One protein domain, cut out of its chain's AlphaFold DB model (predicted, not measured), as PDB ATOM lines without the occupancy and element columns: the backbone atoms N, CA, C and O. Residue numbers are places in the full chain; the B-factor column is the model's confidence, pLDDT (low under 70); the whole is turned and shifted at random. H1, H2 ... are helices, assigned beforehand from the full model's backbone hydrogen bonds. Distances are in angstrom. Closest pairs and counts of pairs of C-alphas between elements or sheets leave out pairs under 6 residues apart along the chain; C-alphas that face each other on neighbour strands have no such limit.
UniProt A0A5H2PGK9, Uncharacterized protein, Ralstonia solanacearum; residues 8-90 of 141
ATOM      1  N   ASN A   8     -12.381 -13.173  27.418       90.00
ATOM      2  CA  ASN A   8     -12.290 -13.184  28.880       90.00
ATOM      3  C   ASN A   8     -13.142 -14.292  29.507       90.00
ATOM      4  O   ASN A   8     -12.653 -14.984  30.393       90.00
ATOM      5  N   GLN A   9     -14.365 -14.515  29.016       88.75
ATOM      6  CA  GLN A   9     -15.216 -15.615  29.486       88.75
ATOM      7  C   GLN A   9     -14.585 -16.981  29.192       88.75
ATOM      8  O   GLN A   9     -14.584 -17.857  30.047       88.75
ATOM      9  N   ILE A  10     -13.983 -17.153  28.010       88.62
ATOM     10  CA  ILE A  10     -13.275 -18.392  27.648       88.62
ATOM     11  C   ILE A  10     -12.070 -18.623  28.569       88.62
ATOM     12  O   ILE A  10     -11.854 -19.741  29.036       88.62
ATOM     13  N   ARG A  11     -11.285 -17.573  28.847       88.44
ATOM     14  CA  ARG A  11     -10.137 -17.649  29.760       88.44
ATOM     15  C   ARG A  11     -10.576 -17.984  31.186       88.44
ATOM     16  O   ARG A  11      -9.918 -18.789  31.835       88.44
ATOM     17  N   GLN A  12     -11.654 -17.376  31.667       91.12
ATOM     18  CA  GLN A  12     -12.175 -17.633  33.005       91.12
ATOM     19  C   GLN A  12     -12.640 -19.087  33.150       91.12
ATOM     20  O   GLN A  12     -12.177 -19.782  34.046       91.12
ATOM     21  N   GLU A  13     -13.443 -19.584  32.207       90.50
ATOM     22  CA  GLU A  13     -13.900 -20.980  32.209       90.50
ATOM     23  C   GLU A  13     -12.744 -21.981  32.134       90.50
ATOM     24  O   GLU A  13     -12.812 -23.065  32.714       90.50
ATOM     25  N   PHE A  14     -11.676 -21.640  31.406       91.00
ATOM     26  CA  PHE A  14     -10.467 -22.456  31.378       91.00
ATOM     27  C   PHE A  14      -9.851 -22.580  32.776       91.00
ATOM     28  O   PHE A  14      -9.567 -23.695  33.210       91.00
ATOM     29  N   TRP A  15      -9.667 -21.462  33.483       91.44
ATOM     30  CA  TRP A  15      -9.071 -21.465  34.819       91.44
ATOM     31  C   TRP A  15      -9.972 -22.114  35.866       91.44
ATOM     32  O   TRP A  15      -9.469 -22.874  36.685       91.44
ATOM     33  N   GLU A  16     -11.285 -21.899  35.803       92.00
ATOM     34  CA  GLU A  16     -12.250 -22.554  36.697       92.00
ATOM     35  C   GLU A  16     -12.172 -24.079  36.566       92.00
ATOM     36  O   GLU A  16     -11.964 -24.776  37.558       92.00
ATOM     37  N   ARG A  17     -12.205 -24.598  35.332       91.38
ATOM     38  CA  ARG A  17     -12.034 -26.037  35.074       91.38
ATOM     39  C   ARG A  17     -10.669 -26.551  35.505       91.38
ATOM     40  O   ARG A  17     -10.540 -27.696  35.927       91.38
ATOM     41  N   ARG A  18      -9.629 -25.730  35.344       88.88
ATOM     42  CA  ARG A  18      -8.270 -26.100  35.738       88.88
ATOM     43  C   ARG A  18      -8.157 -26.239  37.252       88.88
ATOM     44  O   ARG A  18      -7.568 -27.211  37.709       88.88
ATOM     45  N   ILE A  19      -8.744 -25.313  38.003       88.94
ATOM     46  CA  ILE A  19      -8.778 -25.337  39.468       88.94
ATOM     47  C   ILE A  19      -9.598 -26.526  39.967       88.94
ATOM     48  O   ILE A  19      -9.123 -27.260  40.825       88.94
ATOM     49  N   GLU A  20     -10.785 -26.757  39.402       92.31
ATOM     50  CA  GLU A  20     -11.627 -27.911  39.743       92.31
ATOM     51  C   GLU A  20     -10.863 -29.229  39.555       92.31
ATOM     52  O   GLU A  20     -10.749 -30.019  40.491       92.31
ATOM     53  N   PHE A  21     -10.223 -29.404  38.396       92.00
ATOM     54  CA  PHE A  21      -9.383 -30.568  38.115       92.00
ATOM     55  C   PHE A  21      -8.247 -30.745  39.133       92.00
ATOM     56  O   PHE A  21      -7.985 -31.858  39.585       92.00
ATOM     57  N   LEU A  22      -7.533 -29.667  39.473       88.56
ATOM     58  CA  LEU A  22      -6.415 -29.750  40.414       88.56
ATOM     59  C   LEU A  22      -6.895 -30.051  41.836       88.56
ATOM     60  O   LEU A  22      -6.246 -30.833  42.525       88.56
ATOM     61  N   ASN A  23      -8.038 -29.506  42.253       90.75
ATOM     62  CA  ASN A  23      -8.641 -29.818  43.547       90.75
ATOM     63  C   ASN A  23      -9.009 -31.303  43.651       90.75
ATOM     64  O   ASN A  23      -8.723 -31.930  44.669       90.75
ATOM     65  N   GLU A  24      -9.582 -31.887  42.595       90.19
ATOM     66  CA  GLU A  24      -9.845 -33.330  42.539       90.19
ATOM     67  C   GLU A  24      -8.551 -34.152  42.584       90.19
ATOM     68  O   GLU A  24      -8.470 -35.142  43.309       90.19
ATOM     69  N   ALA A  25      -7.521 -33.740  41.837       88.75
ATOM     70  CA  ALA A  25      -6.245 -34.451  41.786       88.75
ATOM     71  C   ALA A  25      -5.500 -34.426  43.131       88.75
ATOM     72  O   ALA A  25      -4.918 -35.433  43.527       88.75
ATOM     73  N   VAL A  26      -5.530 -33.294  43.838       91.38
ATOM     74  CA  VAL A  26      -4.878 -33.132  45.147       91.38
ATOM     75  C   VAL A  26      -5.646 -33.852  46.264       91.38
ATOM     76  O   VAL A  26      -5.055 -34.207  47.281       91.38
ATOM     77  N   ALA A  27      -6.938 -34.129  46.075       93.25
ATOM     78  CA  ALA A  27      -7.725 -34.918  47.018       93.25
ATOM     79  C   ALA A  27      -7.352 -36.419  47.032       93.25
ATOM     80  O   ALA A  27      -7.674 -37.105  48.003       93.25
ATOM     81  N   ASP A  28      -6.674 -36.938  45.996       91.88
ATOM     82  CA  ASP A  28      -6.152 -38.313  45.964       91.88
ATOM     83  C   ASP A  28      -4.699 -38.345  46.494       91.88
ATOM     84  O   ASP A  28      -3.775 -37.902  45.800       91.88
ATOM     85  N   PRO A  29      -4.456 -38.893  47.703       91.88
ATOM     86  CA  PRO A  29      -3.134 -38.870  48.327       91.88
ATOM     87  C   PRO A  29      -2.083 -39.652  47.531       91.88
ATOM     88  O   PRO A  29      -0.910 -39.281  47.547       91.88
ATOM     89  N   GLU A  30      -2.473 -40.695  46.794       92.50
ATOM     90  CA  GLU A  30      -1.520 -41.455  45.986       92.50
ATOM     91  C   GLU A  30      -1.097 -40.688  44.725       92.50
ATOM     92  O   GLU A  30       0.020 -40.869  44.230       92.50
ATOM     93  N   ILE A  31      -1.995 -39.863  44.168       92.19
ATOM     94  CA  ILE A  31      -1.661 -38.978  43.045       92.19
ATOM     95  C   ILE A  31      -0.660 -37.925  43.518       92.19
ATOM     96  O   ILE A  31       0.371 -37.729  42.870       92.19
ATOM     97  N   VAL A  32      -0.937 -37.298  44.664       91.31
ATOM     98  CA  VAL A  32      -0.050 -36.297  45.267       91.31
ATOM     99  C   VAL A  32       1.321 -36.894  45.556       91.31
ATOM    100  O   VAL A  32       2.323 -36.330  45.126       91.31
ATOM    101  N   GLU A  33       1.385 -38.059  46.206       92.75
ATOM    102  CA  GLU A  33       2.654 -38.699  46.555       92.75
ATOM    103  C   GLU A  33       3.530 -38.938  45.319       92.75
ATOM    104  O   GLU A  33       4.701 -38.547  45.290       92.75
ATOM    105  N   LYS A  34       2.972 -39.539  44.265       91.12
ATOM    106  CA  LYS A  34       3.729 -39.822  43.040       91.12
ATOM    107  C   LYS A  34       4.146 -38.557  42.302       91.12
ATOM    108  O   LYS A  34       5.275 -38.495  41.808       91.12
ATOM    109  N   ALA A  35       3.274 -37.552  42.243       90.25
ATOM    110  CA  ALA A  35       3.600 -36.268  41.640       90.25
ATOM    111  C   ALA A  35       4.744 -35.577  42.402       90.25
ATOM    112  O   ALA A  35       5.732 -35.164  41.793       90.25
ATOM    113  N   SER A  36       4.678 -35.539  43.735       87.38
ATOM    114  CA  SER A  36       5.736 -34.990  44.586       87.38
ATOM    115  C   SER A  36       7.054 -35.754  44.444       87.38
ATOM    116  O   SER A  36       8.109 -35.131  44.336       87.38
ATOM    117  N   GLN A  37       7.023 -37.088  44.375       90.62
ATOM    118  CA  GLN A  37       8.223 -37.894  44.128       90.62
ATOM    119  C   GLN A  37       8.835 -37.614  42.748       90.62
ATOM    120  O   GLN A  37      10.060 -37.555  42.624       90.62
ATOM    121  N   ALA A  38       8.014 -37.433  41.709       86.12
ATOM    122  CA  ALA A  38       8.491 -37.104  40.368       86.12
ATOM    123  C   ALA A  38       9.196 -35.739  40.340       86.12
ATOM    124  O   ALA A  38      10.297 -35.626  39.796       86.12
ATOM    125  N   VAL A  39       8.610 -34.730  40.990       85.12
ATOM    126  CA  VAL A  39       9.215 -33.399  41.133       85.12
ATOM    127  C   VAL A  39      10.503 -33.466  41.954       85.12
ATOM    128  O   VAL A  39      11.527 -32.953  41.511       85.12
ATOM    129  N   ALA A  40      10.505 -34.167  43.092       85.19
ATOM    130  CA  ALA A  40      11.697 -34.337  43.921       85.19
ATOM    131  C   ALA A  40      12.853 -34.991  43.144       85.19
ATOM    132  O   ALA A  40      13.990 -34.527  43.211       85.19
ATOM    133  N   ARG A  41      12.568 -36.025  42.340       84.00
ATOM    134  CA  ARG A  41      13.567 -36.647  41.455       84.00
ATOM    135  C   ARG A  41      14.085 -35.669  40.405       84.00
ATOM    136  O   ARG A  41      15.287 -35.637  40.166       84.00
ATOM    137  N   SER A  42      13.202 -34.877  39.796       81.56
ATOM    138  CA  SER A  42      13.592 -33.849  38.825       81.56
ATOM    139  C   SER A  42      14.544 -32.825  39.449       81.56
ATOM    140  O   SER A  42      15.600 -32.550  38.885       81.56
ATOM    141  N   ILE A  43      14.232 -32.339  40.655       83.44
ATOM    142  CA  ILE A  43      15.071 -31.392  41.402       83.44
ATOM    143  C   ILE A  43      16.450 -31.998  41.688       83.44
ATOM    144  O   ILE A  43      17.466 -31.378  41.376       83.44
ATOM    145  N   VAL A  44      16.497 -33.219  42.231       81.88
ATOM    146  CA  VAL A  44      17.756 -33.907  42.567       81.88
ATOM    147  C   VAL A  44      18.618 -34.151  41.326       81.88
ATOM    148  O   VAL A  44      19.832 -33.982  41.382       81.88
ATOM    149  N   MET A  45      18.007 -34.526  40.198       78.44
ATOM    150  CA  MET A  45      18.739 -34.889  38.980       78.44
ATOM    151  C   MET A  45      19.141 -33.687  38.122       78.44
ATOM    152  O   MET A  45      20.189 -33.718  37.482       78.44
ATOM    153  N   ALA A  46      18.308 -32.648  38.063       76.12
ATOM    154  CA  ALA A  46      18.516 -31.503  37.182       76.12
ATOM    155  C   ALA A  46      19.077 -30.269  37.905       76.12
ATOM    156  O   ALA A  46      19.463 -29.312  37.234       76.12
ATOM    157  N   GLY A  47      19.091 -30.255  39.244       69.19
ATOM    158  CA  GLY A  47      19.552 -29.119  40.051       69.19
ATOM    159  C   GLY A  47      18.721 -27.843  39.864       69.19
ATOM    160  O   GLY A  47      19.188 -26.750  40.175       69.19
ATOM    161  N   LYS A  48      17.505 -27.954  39.312       62.62
ATOM    162  CA  LYS A  48      16.618 -26.823  39.008       62.62
ATOM    163  C   LYS A  48      15.536 -26.701  40.079       62.62
ATOM    164  O   LYS A  48      14.761 -27.628  40.264       62.62
ATOM    165  N   ASN A  49      15.468 -25.534  40.724       65.38
ATOM    166  CA  ASN A  49      14.430 -25.165  41.704       65.38
ATOM    167  C   ASN A  49      13.480 -24.058  41.207       65.38
ATOM    168  O   ASN A  49      12.588 -23.629  41.935       65.38
ATOM    169  N   LEU A  50      13.666 -23.551  39.986       59.75
ATOM    170  CA  LEU A  50      12.793 -22.522  39.420       59.75
ATOM    171  C   LEU A  50      11.544 -23.184  38.829       59.75
ATOM    172  O   LEU A  50      11.655 -23.917  37.853       59.75
ATOM    173  N   GLY A  51      10.371 -22.895  39.401       72.94
ATOM    174  CA  GLY A  51       9.077 -23.334  38.858       72.94
ATOM    175  C   GLY A  51       8.513 -24.635  39.437       72.94
ATOM    176  O   GLY A  51       7.685 -25.260  38.783       72.94
ATOM    177  N   VAL A  52       8.905 -25.024  40.657       77.25
ATOM    178  CA  VAL A  52       8.441 -26.254  41.340       77.25
ATOM    179  C   VAL A  52       6.912 -26.385  41.366       77.25
ATOM    180  O   VAL A  52       6.394 -27.486  41.219       77.25
ATOM    181  N   GLU A  53       6.183 -25.276  41.499       78.31
ATOM    182  CA  GLU A  53       4.714 -25.262  41.459       78.31
ATOM    183  C   GLU A  53       4.166 -25.697  40.090       78.31
ATOM    184  O   GLU A  53       3.264 -26.531  40.022       78.31
ATOM    185  N   ILE A  54       4.756 -25.198  38.998       82.75
ATOM    186  CA  ILE A  54       4.384 -25.557  37.620       82.75
ATOM    187  C   ILE A  54       4.740 -27.021  37.341       82.75
ATOM    188  O   ILE A  54       3.966 -27.748  36.712       82.75
ATOM    189  N   ASP A  55       5.898 -27.473  37.824       84.81
ATOM    190  CA  ASP A  55       6.331 -28.862  37.675       84.81
ATOM    191  C   ASP A  55       5.438 -29.823  38.466       84.81
ATOM    192  O   ASP A  55       5.093 -30.895  37.964       84.81
ATOM    193  N   LEU A  56       5.000 -29.430  39.664       85.88
ATOM    194  CA  LEU A  56       4.048 -30.197  40.465       85.88
ATOM    195  C   LEU A  56       2.675 -30.253  39.801       85.88
ATOM    196  O   LEU A  56       2.104 -31.336  39.680       85.88
ATOM    197  N   GLU A  57       2.170 -29.126  39.302       86.81
ATOM    198  CA  GLU A  57       0.917 -29.076  38.547       86.81
ATOM    199  C   GLU A  57       0.963 -30.009  37.328       86.81
ATOM    200  O   GLU A  57       0.024 -30.764  37.060       86.81
ATOM    201  N   ARG A  58       2.080 -30.000  36.592       88.44
ATOM    202  CA  ARG A  58       2.289 -30.890  35.449       88.44
ATOM    203  C   ARG A  58       2.341 -32.358  35.871       88.44
ATOM    204  O   ARG A  58       1.678 -33.182  35.244       88.44
ATOM    205  N   ALA A  59       3.074 -32.677  36.934       88.81
ATOM    206  CA  ALA A  59       3.187 -34.037  37.446       88.81
ATOM    207  C   ALA A  59       1.831 -34.596  37.919       88.81
ATOM    208  O   ALA A  59       1.512 -35.748  37.626       88.81
ATOM    209  N   LEU A  60       0.995 -33.772  38.565       89.75
ATOM    210  CA  LEU A  60      -0.375 -34.138  38.951       89.75
ATOM    211  C   LEU A  60      -1.230 -34.488  37.724       89.75
ATOM    212  O   LEU A  60      -1.916 -35.510  37.703       89.75
ATOM    213  N   VAL A  61      -1.162 -33.672  36.666       89.38
ATOM    214  CA  VAL A  61      -1.884 -33.938  35.410       89.38
ATOM    215  C   VAL A  61      -1.438 -35.245  34.765       89.38
ATOM    216  O   VAL A  61      -2.280 -36.010  34.283       89.38
ATOM    217  N   ASP A  62      -0.131 -35.486  34.723       89.56
ATOM    218  CA  ASP A  62       0.438 -36.661  34.073       89.56
ATOM    219  C   ASP A  62       0.056 -37.953  34.816       89.56
ATOM    220  O   ASP A  62      -0.334 -38.925  34.165       89.56
ATOM    221  N   GLU A  63       0.041 -37.959  36.154       92.44
ATOM    222  CA  GLU A  63      -0.387 -39.126  36.943       92.44
ATOM    223  C   GLU A  63      -1.882 -39.434  36.755       92.44
ATOM    224  O   GLU A  63      -2.252 -40.588  36.516       92.44
ATOM    225  N   VAL A  64      -2.756 -38.417  36.777       90.06
ATOM    226  CA  VAL A  64      -4.199 -38.608  36.529       90.06
ATOM    227  C   VAL A  64      -4.436 -39.211  35.139       90.06
ATOM    228  O   VAL A  64      -5.215 -40.159  34.979       90.06
ATOM    229  N   ARG A  65      -3.733 -38.703  34.119       88.38
ATOM    230  CA  ARG A  65      -3.826 -39.219  32.744       88.38
ATOM    231  C   ARG A  65      -3.266 -40.633  32.618       88.38
ATOM    232  O   ARG A  65      -3.888 -41.459  31.946       88.38
ATOM    233  N   GLY A  66      -2.143 -40.922  33.271       86.75
ATOM    234  CA  GLY A  66      -1.539 -42.253  33.320       86.75
ATOM    235  C   GLY A  66      -2.504 -43.291  33.890       86.75
ATOM    236  O   GLY A  66      -2.811 -44.281  33.227       86.75
ATOM    237  N   ARG A  67      -3.109 -43.003  35.050       87.44
ATOM    238  CA  ARG A  67      -4.117 -43.876  35.679       87.44
ATOM    239  C   ARG A  67      -5.329 -44.121  34.777       87.44
ATOM    240  O   ARG A  67      -5.837 -45.243  34.703       87.44
ATOM    241  N   ALA A  68      -5.814 -43.092  34.082       81.56
ATOM    242  CA  ALA A  68      -6.918 -43.238  33.135       81.56
ATOM    243  C   ALA A  68      -6.541 -44.144  31.947       81.56
ATOM    244  O   ALA A  68      -7.332 -45.004  31.546       81.56
ATOM    245  N   ALA A  69      -5.324 -43.996  31.415       77.94
ATOM    246  CA  ALA A  69      -4.801 -44.849  30.352       77.94
ATOM    247  C   ALA A  69      -4.648 -46.312  30.808       77.94
ATOM    248  O   ALA A  69      -5.056 -47.220  30.078       77.94
ATOM    249  N   ASP A  70      -4.158 -46.543  32.026       84.56
ATOM    250  CA  ASP A  70      -4.028 -47.879  32.614       84.56
ATOM    251  C   ASP A  70      -5.389 -48.556  32.803       84.56
ATOM    252  O   ASP A  70      -5.582 -49.707  32.398       84.56
ATOM    253  N   LYS A  71      -6.383 -47.824  33.328       83.81
ATOM    254  CA  LYS A  71      -7.770 -48.313  33.438       83.81
ATOM    255  C   LYS A  71      -8.350 -48.665  32.067       83.81
ATOM    256  O   LYS A  71      -8.969 -49.722  31.911       83.81
ATOM    257  N   ALA A  72      -8.128 -47.826  31.055       77.75
ATOM    258  CA  ALA A  72      -8.579 -48.088  29.691       77.75
ATOM    259  C   ALA A  72      -7.891 -49.323  29.080       77.75
ATOM    260  O   ALA A  72      -8.539 -50.134  28.408       77.75
ATOM    261  N   LEU A  73      -6.590 -49.504  29.327       81.38
ATOM    262  CA  LEU A  73      -5.836 -50.675  28.892       81.38
ATOM    263  C   LEU A  73      -6.362 -51.957  29.550       81.38
ATOM    264  O   LEU A  73      -6.556 -52.966  28.867       81.38
ATOM    265  N   GLU A  74      -6.638 -51.917  30.850       83.62
ATOM    266  CA  GLU A  74      -7.201 -53.047  31.586       83.62
ATOM    267  C   GLU A  74      -8.615 -53.395  31.093       83.62
ATOM    268  O   GLU A  74      -8.930 -54.565  30.855       83.62
ATOM    269  N   GLY A  75      -9.441 -52.385  30.806       80.31
ATOM    270  CA  GLY A  75     -10.732 -52.563  30.138       80.31
ATOM    271  C   GLY A  75     -10.600 -53.285  28.790       80.31
ATOM    272  O   GLY A  75     -11.296 -54.273  28.537       80.31
ATOM    273  N   LYS A  76      -9.641 -52.874  27.946       77.00
ATOM    274  CA  LYS A  76      -9.349 -53.544  26.664       77.00
ATOM    275  C   LYS A  76      -8.886 -54.991  26.852       77.00
ATOM    276  O   LYS A  76      -9.296 -55.863  26.082       77.00
ATOM    277  N   LYS A  77      -8.057 -55.283  27.861       81.31
ATOM    278  CA  LYS A  77      -7.624 -56.658  28.180       81.31
ATOM    279  C   LYS A  77      -8.810 -57.542  28.567       81.31
ATOM    280  O   LYS A  77      -8.938 -58.650  28.037       81.31
ATOM    281  N   LYS A  78      -9.706 -57.047  29.426       79.62
ATOM    282  CA  LYS A  78     -10.940 -57.754  29.811       79.62
ATOM    283  C   LYS A  78     -11.844 -58.001  28.603       79.62
ATOM    284  O   LYS A  78     -12.294 -59.130  28.414       79.62
ATOM    285  N   LEU A  79     -12.018 -57.005  27.731       71.12
ATOM    286  CA  LEU A  79     -12.797 -57.149  26.500       71.12
ATOM    287  C   LEU A  79     -12.212 -58.226  25.576       71.12
ATOM    288  O   LEU A  79     -12.941 -59.110  25.135       71.12
ATOM    289  N   ARG A  80     -10.891 -58.225  25.349       70.06
ATOM    290  CA  ARG A  80     -10.211 -59.272  24.563       70.06
ATOM    291  C   ARG A  80     -10.396 -60.664  25.168       70.06
ATOM    292  O   ARG A  80     -10.590 -61.630  24.433       70.06
ATOM    293  N   LYS A  81     -10.340 -60.791  26.498       70.31
ATOM    294  CA  LYS A  81     -10.587 -62.067  27.192       70.31
ATOM    295  C   LYS A  81     -12.027 -62.540  26.980       70.31
ATOM    296  O   LYS A  81     -12.236 -63.719  26.711       70.31
ATOM    297  N   ASN A  82     -12.995 -61.631  27.056       70.38
ATOM    298  CA  ASN A  82     -14.405 -61.945  26.839       70.38
ATOM    299  C   ASN A  82     -14.691 -62.305  25.375       70.38
ATOM    300  O   ASN A  82     -15.372 -63.293  25.130       70.38
ATOM    301  N   GLN A  83     -14.091 -61.605  24.409       64.00
ATOM    302  CA  GLN A  83     -14.181 -61.958  22.988       64.00
ATOM    303  C   GLN A  83     -13.610 -63.352  22.705       64.00
ATOM    304  O   GLN A  83     -14.267 -64.146  22.042       64.00
ATOM    305  N   LYS A  84     -12.440 -63.696  23.266       63.22
ATOM    306  CA  LYS A  84     -11.860 -65.048  23.151       63.22
ATOM    307  C   LYS A  84     -12.756 -66.138  23.745       63.22
ATOM    308  O   LYS A  84     -12.760 -67.259  23.252       63.22
ATOM    309  N   LYS A  85     -13.489 -65.831  24.821       60.94
ATOM    310  CA  LYS A  85     -14.468 -66.758  25.407       60.94
ATOM    311  C   LYS A  85     -15.711 -66.896  24.528       60.94
ATOM    312  O   LYS A  85     -16.178 -68.011  24.347       60.94
ATOM    313  N   ALA A  86     -16.209 -65.795  23.968       56.53
ATOM    314  CA  ALA A  86     -17.373 -65.795  23.089       56.53
ATOM    315  C   ALA A  86     -17.111 -66.569  21.786       56.53
ATOM    316  O   ALA A  86     -17.949 -67.365  21.382       56.53
ATOM    317  N   THR A  87     -15.927 -66.423  21.180       54.38
ATOM    318  CA  THR A  87     -15.541 -67.197  19.986       54.38
ATOM    319  C   THR A  87     -15.232 -68.665  20.283       54.38
ATOM    320  O   THR A  87     -15.387 -69.510  19.407       54.38
ATOM    321  N   ALA A  88     -14.825 -69.003  21.510       50.22
ATOM    322  CA  ALA A  88     -14.676 -70.396  21.936       50.22
ATOM    323  C   ALA A  88     -16.025 -71.093  22.199       50.22
ATOM    324  O   ALA A  88     -16.079 -72.319  22.194       50.22
ATOM    325  N   ALA A  89     -17.102 -70.330  22.424       50.59
ATOM    326  CA  ALA A  89     -18.425 -70.850  22.768       50.59
ATOM    327  C   ALA A  89     -19.306 -71.207  21.553       50.59
ATOM    328  O   ALA A  89     -20.453 -71.584  21.750       50.59
ATOM    329  N   THR A  90     -18.822 -71.081  20.312       52.47
ATOM    330  CA  THR A  90     -19.700 -71.141  19.121       52.47
ATOM    331  C   THR A  90     -19.506 -72.351  18.205       52.47
ATOM    332  O   THR A  90     -20.101 -72.383  17.134       52.47
TER     333      THR A  90
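This is residues 8 to 90 of the 141 residues of an uncharacterized protein of Ralstonia solanacearum (UniProt A0A5H2PGK9). H1 and H2 meet at a corner that packs on the first part of one long helix, H3; residues 8 to 20 of H1 and 68 to 90, mostly H3, stick out as free arms. The printed part has 83 residues with three named helices in the order H1, H2, H3, which hold 75 of them; its class is all helix, and the whole is extended, with a radius of gyration of the C-alphas of 18.8 A and spans of 61 by 40 by 20 A.

Find C-alpha 8 at (-12.290, -13.184, 28.880); H1 runs from there to residue 27, 28.7 A. H2, residues 29 to 46, covers 25.4 A. H3, residues 52 to 88, runs 53.5 A to C-alpha 88 at (-14.676, -70.396, 21.936).

H1 and H2 only just touch, only at the corner, with 3 pairs of C-alphas within 8 A, the closest Val 26 and Val 32, 5.8 A; they are about perpendicular at 79 degrees. Residues 22 to 26 of H1 touch H3, closest C-alphas Ala 25 and Leu 60, 6.5 A. Residues 31 to 39 of H2 touch H3, closest C-alphas Ala 35 and Ala 59, 4.8 A, at a steep tilt of 59 degrees, opposite ways. In H1, H2 and H3 every O i to N i+4 pair is within hydrogen-bond range.

The C-alphas of Leu 50 and Thr 90, the two farthest apart, are 61.9 A apart. The printed part has no cut, and both links are tight. Look for pLDDT under 70 at residues 47 to 50 and 83 to 90.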